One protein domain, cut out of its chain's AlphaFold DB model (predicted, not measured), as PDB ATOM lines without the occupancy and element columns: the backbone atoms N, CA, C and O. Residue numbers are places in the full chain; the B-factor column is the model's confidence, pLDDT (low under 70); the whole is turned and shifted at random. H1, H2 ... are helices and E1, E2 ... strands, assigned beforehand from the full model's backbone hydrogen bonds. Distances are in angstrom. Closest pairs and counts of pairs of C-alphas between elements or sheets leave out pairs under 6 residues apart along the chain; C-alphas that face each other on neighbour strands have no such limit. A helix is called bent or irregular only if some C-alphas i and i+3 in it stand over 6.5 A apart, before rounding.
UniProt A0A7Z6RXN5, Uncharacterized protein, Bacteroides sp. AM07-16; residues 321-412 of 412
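Overview. This is residues 321 to 412 of the 412 residues of an uncharacterized protein of Bacteroides sp. AM07-16 (UniProt A0A7Z6RXN5). A strand hairpin, E1 and E2, lies at the wide end of a V-shaped helical hairpin, H1 and H2, and H3 packs along H2. The 92 printed residues, mostly helix by class, hold three named helices and two strands, in order H1 H2 E1 E2 H3. The whole is compact, with radius of gyration of the C-alphas 13.0 A and spans 35 by 28 by 24 A.

Arrangement. E1, residues 379 to 383, is antiparallel to E2, residues 389 to 393, with N 382 and O 390 within hydrogen-bond range at 2.8 A. The closest C-alphas of E1 and H1, residues 331 to 350, are 382 and 335, 4.6 A. H1 touches H2, residues 355 to 374, with 341 to 349 alone; C-alphas 349 and 355 are closest, 7.1 A. H2 touches H3, residues 394 to 402; C-alphas 362 and 401 are closest, 5.7 A. Every O i to N i+4 pair is within hydrogen-bond range in H1 and H3, 11 of 16 in H2.

Along the chain. H1, 28.6 A long, begins at C-alpha 331 (-69.998, -28.254, 29.592); H3 ends at C-alpha 402 (-93.186, -18.171, 24.109). H2, 28.1 A, is irregular: C-alphas 357 and 360 are 7.4 A apart.

Size, cuts and confidence. The printed part has no cut, its links are tight, and residues 407 to 412 have pLDDT under 70.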
ATOM      1  N   VAL A 321     -81.392 -30.893  35.274       93.38
ATOM      2  CA  VAL A 321     -81.614 -29.511  34.837       93.38
ATOM      3  C   VAL A 321     -81.361 -28.536  35.982       93.38
ATOM      4  O   VAL A 321     -82.026 -28.593  37.015       93.38
ATOM      5  N   SER A 322     -80.446 -27.598  35.754       92.00
ATOM      6  CA  SER A 322     -80.261 -26.410  36.594       92.00
ATOM      7  C   SER A 322     -81.062 -25.225  36.045       92.00
ATOM      8  O   SER A 322     -81.249 -25.108  34.831       92.00
ATOM      9  N   LEU A 323     -81.529 -24.341  36.935       90.69
ATOM     10  CA  LEU A 323     -82.283 -23.136  36.559       90.69
ATOM     11  C   LEU A 323     -81.398 -22.049  35.938       90.69
ATOM     12  O   LEU A 323     -81.876 -21.318  35.074       90.69
ATOM     13  N   ASP A 324     -80.136 -21.948  36.360       91.31
ATOM     14  CA  ASP A 324     -79.137 -21.070  35.750       91.31
ATOM     15  C   ASP A 324     -78.068 -21.913  35.039       91.31
ATOM     16  O   ASP A 324     -77.591 -22.926  35.561       91.31
ATOM     17  N   VAL A 325     -77.666 -21.498  33.836       91.44
ATOM     18  CA  VAL A 325     -76.590 -22.151  33.077       91.44
ATOM     19  C   VAL A 325     -75.249 -22.183  33.819       91.44
ATOM     20  O   VAL A 325     -74.413 -23.039  33.522       91.44
ATOM     21  N   LYS A 326     -75.029 -21.270  34.769       92.44
ATOM     22  CA  LYS A 326     -73.800 -21.186  35.571       92.44
ATOM     23  C   LYS A 326     -73.710 -22.272  36.641       92.44
ATOM     24  O   LYS A 326     -72.607 -22.587  37.077       92.44
ATOM     25  N   ASP A 327     -74.840 -22.867  37.020       93.81
ATOM     26  CA  ASP A 327     -74.910 -23.880  38.077       93.81
ATOM     27  C   ASP A 327     -74.573 -25.293  37.572       93.81
ATOM     28  O   ASP A 327     -74.529 -26.249  38.348       93.81
ATOM     29  N   TYR A 328     -74.353 -25.469  36.265       92.75
ATOM     30  CA  TYR A 328     -73.944 -26.763  35.728       92.75
ATOM     31  C   TYR A 328     -72.491 -27.093  36.114       92.75
ATOM     32  O   TYR A 328     -71.606 -26.259  35.930       92.75
ATOM     33  N   PRO A 329     -72.192 -28.338  36.537       90.50
ATOM     34  CA  PRO A 329     -70.832 -28.747  36.910       90.50
ATOM     35  C   PRO A 329     -69.797 -28.669  35.779       90.50
ATOM     36  O   PRO A 329     -68.595 -28.669  36.039       90.50
ATOM     37  N   GLY A 330     -70.245 -28.667  34.524       93.19
ATOM     38  CA  GLY A 330     -69.368 -28.637  33.366       93.19
ATOM     39  C   GLY A 330     -70.122 -28.570  32.036       93.19
ATOM     40  O   GLY A 330     -71.352 -28.689  32.000       93.19
ATOM     41  N   PRO A 331     -69.393 -28.405  30.914       92.25
ATOM     42  CA  PRO A 331     -69.998 -28.254  29.592       92.25
ATOM     43  C   PRO A 331     -70.837 -29.463  29.179       92.25
ATOM     44  O   PRO A 331     -71.899 -29.306  28.588       92.25
ATOM     45  N   LYS A 332     -70.395 -30.680  29.514       93.06
ATOM     46  CA  LYS A 332     -71.118 -31.906  29.164       93.06
ATOM     47  C   LYS A 332     -72.452 -31.992  29.904       93.06
ATOM     48  O   LYS A 332     -73.473 -32.268  29.284       93.06
ATOM     49  N   GLU A 333     -72.446 -31.740  31.210       93.56
ATOM     50  CA  GLU A 333     -73.646 -31.720  32.044       93.56
ATOM     51  C   GLU A 333     -74.620 -30.642  31.568       93.56
ATOM     52  O   GLU A 333     -75.811 -30.912  31.472       93.56
ATOM     53  N   ARG A 334     -74.113 -29.470  31.169       94.69
ATOM     54  CA  ARG A 334     -74.919 -28.407  30.562       94.69
ATOM     55  C   ARG A 334     -75.586 -28.854  29.257       94.69
ATOM     56  O   ARG A 334     -76.783 -28.647  29.083       94.69
ATOM     57  N   GLN A 335     -74.843 -29.494  28.353       96.31
ATOM     58  CA  GLN A 335     -75.388 -30.012  27.089       96.31
ATOM     59  C   GLN A 335     -76.443 -31.106  27.315       96.31
ATOM     60  O   GLN A 335     -77.416 -31.188  26.564       96.31
ATOM     61  N   GLN A 336     -76.256 -31.944  28.341       95.69
ATOM     62  CA  GLN A 336     -77.219 -32.980  28.724       95.69
ATOM     63  C   GLN A 336     -78.462 -32.401  29.403       95.69
ATOM     64  O   GLN A 336     -79.575 -32.804  29.070       95.69
ATOM     65  N   GLY A 337     -78.292 -31.427  30.299       95.94
ATOM     66  CA  GLY A 337     -79.394 -30.716  30.938       95.94
ATOM     67  C   GLY A 337     -80.253 -29.975  29.919       95.94
ATOM     68  O   GLY A 337     -81.471 -30.127  29.927       95.94
ATOM     69  N   LEU A 338     -79.632 -29.267  28.966       97.00
ATOM     70  CA  LEU A 338     -80.355 -28.601  27.882       97.00
ATOM     71  C   LEU A 338     -81.137 -29.598  27.015       97.00
ATOM     72  O   LEU A 338     -82.313 -29.367  26.736       97.00
ATOM     73  N   PHE A 339     -80.521 -30.725  26.643       97.69
ATOM     74  CA  PHE A 339     -81.208 -31.785  25.900       97.69
ATOM     75  C   PHE A 339     -82.460 -32.276  26.639       97.69
ATOM     76  O   PHE A 339     -83.538 -32.347  26.052       97.69
ATOM     77  N   ILE A 340     -82.327 -32.606  27.928       97.31
ATOM     78  CA  ILE A 340     -83.435 -33.112  28.745       97.31
ATOM     79  C   ILE A 340     -84.524 -32.056  28.935       97.31
ATOM     80  O   ILE A 340     -85.705 -32.384  28.830       97.31
ATOM     81  N   LEU A 341     -84.147 -30.798  29.173       96.44
ATOM     82  CA  LEU A 341     -85.075 -29.680  29.320       96.44
ATOM     83  C   LEU A 341     -85.938 -29.509  28.064       96.44
ATOM     84  O   LEU A 341     -87.164 -29.495  28.151       96.44
ATOM     85  N   VAL A 342     -85.300 -29.438  26.893       96.94
ATOM     86  CA  VAL A 342     -85.985 -29.302  25.601       96.94
ATOM     87  C   VAL A 342     -86.873 -30.514  25.326       96.94
ATOM     88  O   VAL A 342     -88.018 -30.358  24.897       96.94
ATOM     89  N   LEU A 343     -86.373 -31.722  25.593       96.25
ATOM     90  CA  LEU A 343     -87.130 -32.956  25.407       96.25
ATOM     91  C   LEU A 343     -88.391 -32.983  26.282       96.25
ATOM     92  O   LEU A 343     -89.476 -33.274  25.783       96.25
ATOM     93  N   TYR A 344     -88.255 -32.658  27.569       95.62
ATOM     94  CA  TYR A 344     -89.368 -32.640  28.512       95.62
ATOM     95  C   TYR A 344     -90.414 -31.595  28.153       95.62
ATOM     96  O   TYR A 344     -91.592 -31.931  28.088       95.62
ATOM     97  N   VAL A 345     -89.998 -30.359  27.865       94.88
ATOM     98  CA  VAL A 345     -90.924 -29.279  27.497       94.88
ATOM     99  C   VAL A 345     -91.717 -29.654  26.248       94.88
ATOM    100  O   VAL A 345     -92.942 -29.565  26.266       94.88
ATOM    101  N   ASN A 346     -91.060 -30.153  25.197       94.62
ATOM    102  CA  ASN A 346     -91.758 -30.589  23.986       94.62
ATOM    103  C   ASN A 346     -92.751 -31.721  24.269       94.62
ATOM    104  O   ASN A 346     -93.914 -31.626  23.887       94.62
ATOM    105  N   LYS A 347     -92.330 -32.762  24.998       94.44
ATOM    106  CA  LYS A 347     -93.209 -33.892  25.337       94.44
ATOM    107  C   LYS A 347     -94.381 -33.481  26.223       94.44
ATOM    108  O   LYS A 347     -95.479 -34.012  26.079       94.44
ATOM    109  N   TYR A 348     -94.168 -32.529  27.123       92.94
ATOM    110  CA  TYR A 348     -95.226 -31.985  27.960       92.94
ATOM    111  C   TYR A 348     -96.237 -31.191  27.125       92.94
ATOM    112  O   TYR A 348     -97.438 -31.421  27.258       92.94
ATOM    113  N   LEU A 349     -95.772 -30.325  26.218       92.06
ATOM    114  CA  LEU A 349     -96.630 -29.569  25.297       92.06
ATOM    115  C   LEU A 349     -97.439 -30.496  24.372       92.06
ATOM    116  O   LEU A 349     -98.630 -30.273  24.172       92.06
ATOM    117  N   GLU A 350     -96.827 -31.570  23.867       91.88
ATOM    118  CA  GLU A 350     -97.504 -32.600  23.059       91.88
ATOM    119  C   GLU A 350     -98.606 -33.342  23.832       91.88
ATOM    120  O   GLU A 350     -99.559 -33.832  23.231       91.88
ATOM    121  N   SER A 351     -98.502 -33.429  25.163       88.81
ATOM    122  CA  SER A 351     -99.455 -34.181  25.987       88.81
ATOM    123  C   SER A 351    -100.804 -33.492  26.196       88.81
ATOM    124  O   SER A 351    -101.723 -34.114  26.726       88.81
ATOM    125  N   GLY A 352    -100.927 -32.211  25.825       83.00
ATOM    126  CA  GLY A 352    -102.150 -31.424  26.009       83.00
ATOM    127  C   GLY A 352    -102.491 -31.099  27.470       83.00
ATOM    128  O   GLY A 352    -103.596 -30.637  27.747       83.00
ATOM    129  N   LYS A 353    -101.570 -31.351  28.412       83.94
ATOM    130  CA  LYS A 353    -101.700 -30.944  29.819       83.94
ATOM    131  C   LYS A 353    -101.584 -29.425  29.966       83.94
ATOM    132  O   LYS A 353    -100.981 -28.757  29.129       83.94
ATOM    133  N   ASP A 354    -102.125 -28.897  31.064       83.56
ATOM    134  CA  ASP A 354    -102.012 -27.477  31.392       83.56
ATOM    135  C   ASP A 354    -100.542 -27.052  31.554       83.56
ATOM    136  O   ASP A 354     -99.789 -27.604  32.356       83.56
ATOM    137  N   VAL A 355    -100.145 -26.045  30.781       83.81
ATOM    138  CA  VAL A 355     -98.777 -25.532  30.689       83.81
ATOM    139  C   VAL A 355     -98.338 -24.731  31.915       83.81
ATOM    140  O   VAL A 355     -97.152 -24.426  32.033       83.81
ATOM    141  N   VAL A 356     -99.240 -24.438  32.860       79.62
ATOM    142  CA  VAL A 356     -98.902 -23.777  34.137       79.62
ATOM    143  C   VAL A 356     -97.781 -24.520  34.879       79.62
ATOM    144  O   VAL A 356     -96.872 -23.893  35.425       79.62
ATOM    145  N   GLY A 357     -97.763 -25.858  34.819       76.69
ATOM    146  CA  GLY A 357     -96.712 -26.679  35.434       76.69
ATOM    147  C   GLY A 357     -95.312 -26.508  34.824       76.69
ATOM    148  O   GLY A 357     -94.329 -26.943  35.425       76.69
ATOM    149  N   LEU A 358     -95.191 -25.869  33.654       85.75
ATOM    150  CA  LEU A 358     -93.912 -25.607  32.992       85.75
ATOM    151  C   LEU A 358     -93.266 -24.275  33.392       85.75
ATOM    152  O   LEU A 358     -92.138 -24.009  32.975       85.75
ATOM    153  N   PHE A 359     -93.924 -23.456  34.218       84.00
ATOM    154  CA  PHE A 359     -93.430 -22.130  34.592       84.00
ATOM    155  C   PHE A 359     -91.981 -22.143  35.123       84.00
ATOM    156  O   PHE A 359     -91.153 -21.329  34.711       84.00
ATOM    157  N   PHE A 360     -91.628 -23.112  35.975       80.12
ATOM    158  CA  PHE A 360     -90.265 -23.250  36.505       80.12
ATOM    159  C   PHE A 360     -89.217 -23.480  35.403       80.12
ATOM    160  O   PHE A 360     -88.098 -22.976  35.490       80.12
ATOM    161  N   TYR A 361     -89.593 -24.183  34.336       90.69
ATOM    162  CA  TYR A 361     -88.717 -24.503  33.210       90.69
ATOM    163  C   TYR A 361     -88.594 -23.357  32.202       90.69
ATOM    164  O   TYR A 361     -87.585 -23.284  31.501       90.69
ATOM    165  N   ARG A 362     -89.542 -22.406  32.190       92.19
ATOM    166  CA  ARG A 362     -89.401 -21.143  31.442       92.19
ATOM    167  C   ARG A 362     -88.159 -20.376  31.897       92.19
ATOM    168  O   ARG A 362     -87.413 -19.894  31.054       92.19
ATOM    169  N   LYS A 363     -87.892 -20.320  33.211       90.81
ATOM    170  CA  LYS A 363     -86.689 -19.663  33.760       90.81
ATOM    171  C   LYS A 363     -85.395 -20.333  33.292       90.81
ATOM    172  O   LYS A 363     -84.471 -19.637  32.887       90.81
ATOM    173  N   ALA A 364     -85.356 -21.666  33.289       93.62
ATOM    174  CA  ALA A 364     -84.198 -22.413  32.800       93.62
ATOM    175  C   ALA A 364     -83.935 -22.150  31.307       93.62
ATOM    176  O   ALA A 364     -82.803 -21.876  30.915       93.62
ATOM    177  N   LEU A 365     -84.984 -22.164  30.475       96.00
ATOM    178  CA  LEU A 365     -84.872 -21.822  29.053       96.00
ATOM    179  C   LEU A 365     -84.423 -20.367  28.843       96.00
ATOM    180  O   LEU A 365     -83.579 -20.112  27.989       96.00
ATOM    181  N   GLN A 366     -84.941 -19.430  29.643       95.62
ATOM    182  CA  GLN A 366     -84.562 -18.016  29.601       95.62
ATOM    183  C   GLN A 366     -83.075 -17.819  29.930       95.62
ATOM    184  O   GLN A 366     -82.384 -17.104  29.209       95.62
ATOM    185  N   SER A 367     -82.558 -18.508  30.954       95.38
ATOM    186  CA  SER A 367     -81.130 -18.474  31.296       95.38
ATOM    187  C   SER A 367     -80.252 -18.969  30.139       95.38
ATOM    188  O   SER A 367     -79.235 -18.352  29.818       95.38
ATOM    189  N   VAL A 368     -80.667 -20.042  29.452       95.94
ATOM    190  CA  VAL A 368     -79.955 -20.550  28.266       95.94
ATOM    191  C   VAL A 368     -80.006 -19.544  27.115       95.94
ATOM    192  O   VAL A 368     -78.977 -19.293  26.488       95.94
ATOM    193  N   TYR A 369     -81.173 -18.952  26.853       97.19
ATOM    194  CA  TYR A 369     -81.356 -17.943  25.809       97.19
ATOM    195  C   TYR A 369     -80.457 -16.720  26.027       97.19
ATOM    196  O   TYR A 369     -79.762 -16.290  25.106       97.19
ATOM    197  N   GLU A 370     -80.434 -16.179  27.245       96.88
ATOM    198  CA  GLU A 370     -79.614 -15.019  27.601       96.88
ATOM    199  C   GLU A 370     -78.123 -15.317  27.449       96.88
ATOM    200  O   GLU A 370     -77.395 -14.535  26.840       96.88
ATOM    201  N   ASP A 371     -77.663 -16.472  27.927       96.12
ATOM    202  CA  ASP A 371     -76.268 -16.878  27.772       96.12
ATOM    203  C   ASP A 371     -75.861 -17.052  26.300       96.12
ATOM    204  O   ASP A 371     -74.770 -16.629  25.911       96.12
ATOM    205  N   MET A 372     -76.727 -17.628  25.459       96.62
ATOM    206  CA  MET A 372     -76.485 -17.695  24.013       96.62
ATOM    207  C   MET A 372     -76.418 -16.300  23.385       96.62
ATOM    208  O   MET A 372     -75.505 -16.030  22.602       96.62
ATOM    209  N   PHE A 373     -77.331 -15.402  23.763       96.38
ATOM    210  CA  PHE A 373     -77.364 -14.023  23.283       96.38
ATOM    211  C   PHE A 373     -76.075 -13.265  23.636       96.38
ATOM    212  O   PHE A 373     -75.440 -12.695  22.752       96.38
ATOM    213  N   PHE A 374     -75.623 -13.316  24.894       95.94
ATOM    214  CA  PHE A 374     -74.398 -12.627  25.324       95.94
ATOM    215  C   PHE A 374     -73.125 -13.178  24.673       95.94
ATOM    216  O   PHE A 374     -72.153 -12.443  24.503       95.94
ATOM    217  N   ARG A 375     -73.120 -14.458  24.287       95.81
ATOM    218  CA  ARG A 375     -72.012 -15.079  23.547       95.81
ATOM    219  C   ARG A 375     -72.099 -14.893  22.030       95.81
ATOM    220  O   ARG A 375     -71.210 -15.383  21.338       95.81
ATOM    221  N   ASN A 376     -73.132 -14.223  21.504       95.31
ATOM    222  CA  ASN A 376     -73.446 -14.188  20.069       95.31
ATOM    223  C   ASN A 376     -73.503 -15.600  19.438       95.31
ATOM    224  O   ASN A 376     -73.025 -15.822  18.325       95.31
ATOM    225  N   ALA A 377     -74.063 -16.576  20.160       95.19
ATOM    226  CA  ALA A 377     -74.211 -17.950  19.691       95.19
ATOM    227  C   ALA A 377     -75.581 -18.164  19.028       95.19
ATOM    228  O   ALA A 377     -76.620 -18.008  19.665       95.19
ATOM    229  N   ASN A 378     -75.583 -18.571  17.753       95.50
ATOM    230  CA  ASN A 378     -76.818 -18.861  17.011       95.50
ATOM    231  C   ASN A 378     -77.375 -20.266  17.295       95.50
ATOM    232  O   ASN A 378     -78.582 -20.479  17.188       95.50
ATOM    233  N   GLU A 379     -76.507 -21.209  17.667       96.62
ATOM    234  CA  GLU A 379     -76.852 -22.597  17.980       96.62
ATOM    235  C   GLU A 379     -76.093 -23.083  19.216       96.62
ATOM    236  O   GLU A 379     -74.960 -22.669  19.468       96.62
ATOM    237  N   GLU A 380     -76.711 -24.001  19.955       95.56
ATOM    238  CA  GLU A 380     -76.105 -24.696  21.085       95.56
ATOM    239  C   GLU A 380     -76.137 -26.208  20.840       95.56
ATOM    240  O   GLU A 380     -77.117 -26.760  20.331       95.56
ATOM    241  N   THR A 381     -75.057 -26.903  21.196       97.12
ATOM    242  CA  THR A 381     -75.014 -28.369  21.097       97.12
ATOM    243  C   THR A 381     -75.755 -28.995  22.274       97.12
ATOM    244  O   THR A 381     -75.563 -28.612  23.422       97.12
ATOM    245  N   MET A 382     -76.546 -30.020  21.998       97.56
ATOM    246  CA  MET A 382     -77.243 -30.843  22.977       97.56
ATOM    247  C   MET A 382     -76.720 -32.277  22.920       97.56
ATOM    248  O   MET A 382     -76.389 -32.794  21.846       97.56
ATOM    249  N   LEU A 383     -76.663 -32.939  24.075       97.00
ATOM    250  CA  LEU A 383     -76.197 -34.317  24.186       97.00
ATOM    251  C   LEU A 383     -77.248 -35.166  24.898       97.00
ATOM    252  O   LEU A 383     -77.571 -34.909  26.050       97.00
ATOM    253  N   SER A 384     -77.755 -36.214  24.257       95.56
ATOM    254  CA  SER A 384     -78.644 -37.151  24.942       95.56
ATOM    255  C   SER A 384     -77.895 -37.966  26.011       95.56
ATOM    256  O   SER A 384     -76.670 -38.137  25.932       95.56
ATOM    257  N   PRO A 385     -78.591 -38.545  27.008       93.69
ATOM    258  CA  PRO A 385     -77.954 -39.439  27.979       93.69
ATOM    259  C   PRO A 385     -77.283 -40.681  27.363       93.69
ATOM    260  O   PRO A 385     -76.355 -41.214  27.967       93.69
ATOM    261  N   ASP A 386     -77.698 -41.121  26.164       91.69
ATOM    262  CA  ASP A 386     -77.039 -42.185  25.383       91.69
ATOM    263  C   ASP A 386     -75.933 -41.677  24.428       91.69
ATOM    264  O   ASP A 386     -75.352 -42.466  23.688       91.69
ATOM    265  N   GLY A 387     -75.593 -40.384  24.474       92.25
ATOM    266  CA  GLY A 387     -74.426 -39.806  23.799       92.25
ATOM    267  C   GLY A 387     -74.659 -39.324  22.364       92.25
ATOM    268  O   GLY A 387     -73.697 -38.946  21.690       92.25
ATOM    269  N   LYS A 388     -75.905 -39.300  21.885       95.50
ATOM    270  CA  LYS A 388     -76.247 -38.737  20.573       95.50
ATOM    271  C   LYS A 388     -76.215 -37.212  20.640       95.50
ATOM    272  O   LYS A 388     -76.802 -36.604  21.534       95.50
ATOM    273  N   LYS A 389     -75.522 -36.599  19.682       96.88
ATOM    274  CA  LYS A 389     -75.442 -35.142  19.547       96.88
ATOM    275  C   LYS A 389     -76.604 -34.619  18.709       96.88
ATOM    276  O   LYS A 389     -76.999 -35.249  17.733       96.88
ATOM    277  N   SER A 390     -77.108 -33.458  19.089       97.31
ATOM    278  CA  SER A 390     -78.076 -32.653  18.337       97.31
ATOM    279  C   SER A 390     -77.759 -31.173  18.562       97.31
ATOM    280  O   SER A 390     -76.890 -30.856  19.376       97.31
ATOM    281  N   THR A 391     -78.416 -30.269  17.846       97.44
ATOM    282  CA  THR A 391     -78.300 -28.822  18.066       97.44
ATOM    283  C   THR A 391     -79.681 -28.208  18.242       97.44
ATOM    284  O   THR A 391     -80.685 -28.791  17.830       97.44
ATOM    285  N   ILE A 392     -79.731 -27.059  18.905       97.75
ATOM    286  CA  ILE A 392     -80.927 -26.222  19.006       97.75
ATOM    287  C   ILE A 392     -80.541 -24.775  18.707       97.75
ATOM    288  O   ILE A 392     -79.495 -24.309  19.169       97.75
ATOM    289  N   SER A 393     -81.359 -24.073  17.924       97.94
ATOM    290  CA  SER A 393     -81.102 -22.670  17.606       97.94
ATOM    291  C   SER A 393     -81.610 -21.738  18.708       97.94
ATOM    292  O   SER A 393     -82.548 -22.056  19.442       97.94
ATOM    293  N   ILE A 394     -81.031 -20.537  18.796       97.00
ATOM    294  CA  ILE A 394     -81.527 -19.481  19.695       97.00
ATOM    295  C   ILE A 394     -82.993 -19.109  19.395       97.00
ATOM    296  O   ILE A 394     -83.744 -18.745  20.301       97.00
ATOM    297  N   PHE A 395     -83.415 -19.244  18.132       97.06
ATOM    298  CA  PHE A 395     -84.798 -19.032  17.704       97.06
ATOM    299  C   PHE A 395     -85.734 -20.105  18.275       97.06
ATOM    300  O   PHE A 395     -86.762 -19.760  18.853       97.06
ATOM    301  N   ASP A 396     -85.351 -21.382  18.209       97.19
ATOM    302  CA  ASP A 396     -86.159 -22.488  18.742       97.19
ATOM    303  C   ASP A 396     -86.331 -22.392  20.263       97.19
ATOM    304  O   ASP A 396     -87.414 -22.653  20.787       97.19
ATOM    305  N   ILE A 397     -85.286 -21.967  20.984       96.69
ATOM    306  CA  ILE A 397     -85.383 -21.719  22.431       96.69
ATOM    307  C   ILE A 397     -86.391 -20.601  22.713       96.69
ATOM    308  O   ILE A 397     -87.241 -20.752  23.591       96.69
ATOM    309  N   ARG A 398     -86.341 -19.500  21.954       96.56
ATOM    310  CA  ARG A 398     -87.296 -18.392  22.096       96.56
ATOM    311  C   ARG A 398     -88.733 -18.834  21.817       96.56
ATOM    312  O   ARG A 398     -89.637 -18.466  22.563       96.56
ATOM    313  N   GLU A 399     -88.943 -19.647  20.787       96.25
ATOM    314  CA  GLU A 399     -90.252 -20.228  20.472       96.25
ATOM    315  C   GLU A 399     -90.773 -21.129  21.600       96.25
ATOM    316  O   GLU A 399     -91.949 -21.055  21.954       96.25
ATOM    317  N   LEU A 400     -89.909 -21.946  22.215       95.25
ATOM    318  CA  LEU A 400     -90.286 -22.757  23.378       95.25
ATOM    319  C   LEU A 400     -90.669 -21.894  24.580       95.25
ATOM    320  O   LEU A 400     -91.677 -22.176  25.224       95.25
ATOM    321  N   ILE A 401     -89.909 -20.829  24.855       95.00
ATOM    322  CA  ILE A 401     -90.226 -19.867  25.917       95.00
ATOM    323  C   ILE A 401     -91.618 -19.278  25.677       95.00
ATOM    324  O   ILE A 401     -92.456 -19.331  26.572       95.00
ATOM    325  N   ASN A 402     -91.907 -18.800  24.462       93.62
ATOM    326  CA  ASN A 402     -93.186 -18.171  24.109       93.62
ATOM    327  C   ASN A 402     -94.409 -19.089  24.288       93.62
ATOM    328  O   ASN A 402     -95.512 -18.588  24.498       93.62
ATOM    329  N   LYS A 403     -94.230 -20.414  24.226       92.12
ATOM    330  CA  LYS A 403     -95.303 -21.404  24.425       92.12
ATOM    331  C   LYS A 403     -95.628 -21.683  25.897       92.12
ATOM    332  O   LYS A 403     -96.635 -22.328  26.176       92.12
ATOM    333  N   ILE A 404     -94.795 -21.229  26.832       90.88
ATOM    334  CA  ILE A 404     -94.980 -21.428  28.276       90.88
ATOM    335  C   ILE A 404     -95.440 -20.100  28.888       90.88
ATOM    336  O   ILE A 404     -94.782 -19.099  28.640       90.88
ATOM    337  N   PRO A 405     -96.512 -20.024  29.689       82.88
ATOM    338  CA  PRO A 405     -96.970 -18.758  30.264       82.88
ATOM    339  C   PRO A 405     -95.963 -18.150  31.258       82.88
ATOM    340  O   PRO A 405     -95.146 -18.848  31.864       82.88
ATOM    341  N   GLU A 406     -96.028 -16.827  31.429       77.44
ATOM    342  CA  GLU A 406     -95.374 -16.133  32.547       77.44
ATOM    343  C   GLU A 406     -96.093 -16.439  33.870       77.44
ATOM    344  O   GLU A 406     -97.218 -16.933  33.859       77.44
ATOM    345  N   ASN A 407     -95.417 -16.212  35.003       66.19
ATOM    346  CA  ASN A 407     -95.881 -16.630  36.332       66.19
ATOM    347  C   ASN A 407     -97.343 -16.216  36.568       66.19
ATOM    348  O   ASN A 407     -97.610 -15.014  36.520       66.19
ATOM    349  N   PRO A 408     -98.272 -17.139  36.864       57.88
ATOM    350  CA  PRO A 408     -99.578 -16.742  37.361       57.88
ATOM    351  C   PRO A 408     -99.404 -16.177  38.780       57.88
ATOM    352  O   PRO A 408     -99.213 -16.923  39.734       57.88
ATOM    353  N   ASP A 409     -99.373 -14.848  38.885       50.53
ATOM    354  CA  ASP A 409     -99.520 -14.020  40.088       50.53
ATOM    355  C   ASP A 409     -99.134 -14.664  41.443       50.53
ATOM    356  O   ASP A 409     -99.961 -15.201  42.176       50.53
ATOM    357  N   GLY A 410     -97.865 -14.507  41.840       51.59
ATOM    358  CA  GLY A 410     -97.483 -14.431  43.258       51.59
ATOM    359  C   GLY A 410     -97.428 -15.719  44.093       51.59
ATOM    360  O   GLY A 410     -97.266 -15.609  45.307       51.59
ATOM    361  N   LEU A 411     -97.508 -16.917  43.513       44.19
ATOM    362  CA  LEU A 411     -97.256 -18.160  44.260       44.19
ATOM    363  C   LEU A 411     -95.743 -18.423  44.402       44.19
ATOM    364  O   LEU A 411     -95.079 -18.854  43.456       44.19
ATOM    365  N   LEU A 412     -95.221 -18.113  45.596       44.75
ATOM    366  CA  LEU A 412     -93.927 -18.546  46.142       44.75
ATOM    367  C   LEU A 412     -94.141 -19.674  47.151       44.75
ATOM    368  O   LEU A 412     -95.061 -19.527  47.991       44.75
TER     369      LEU A 412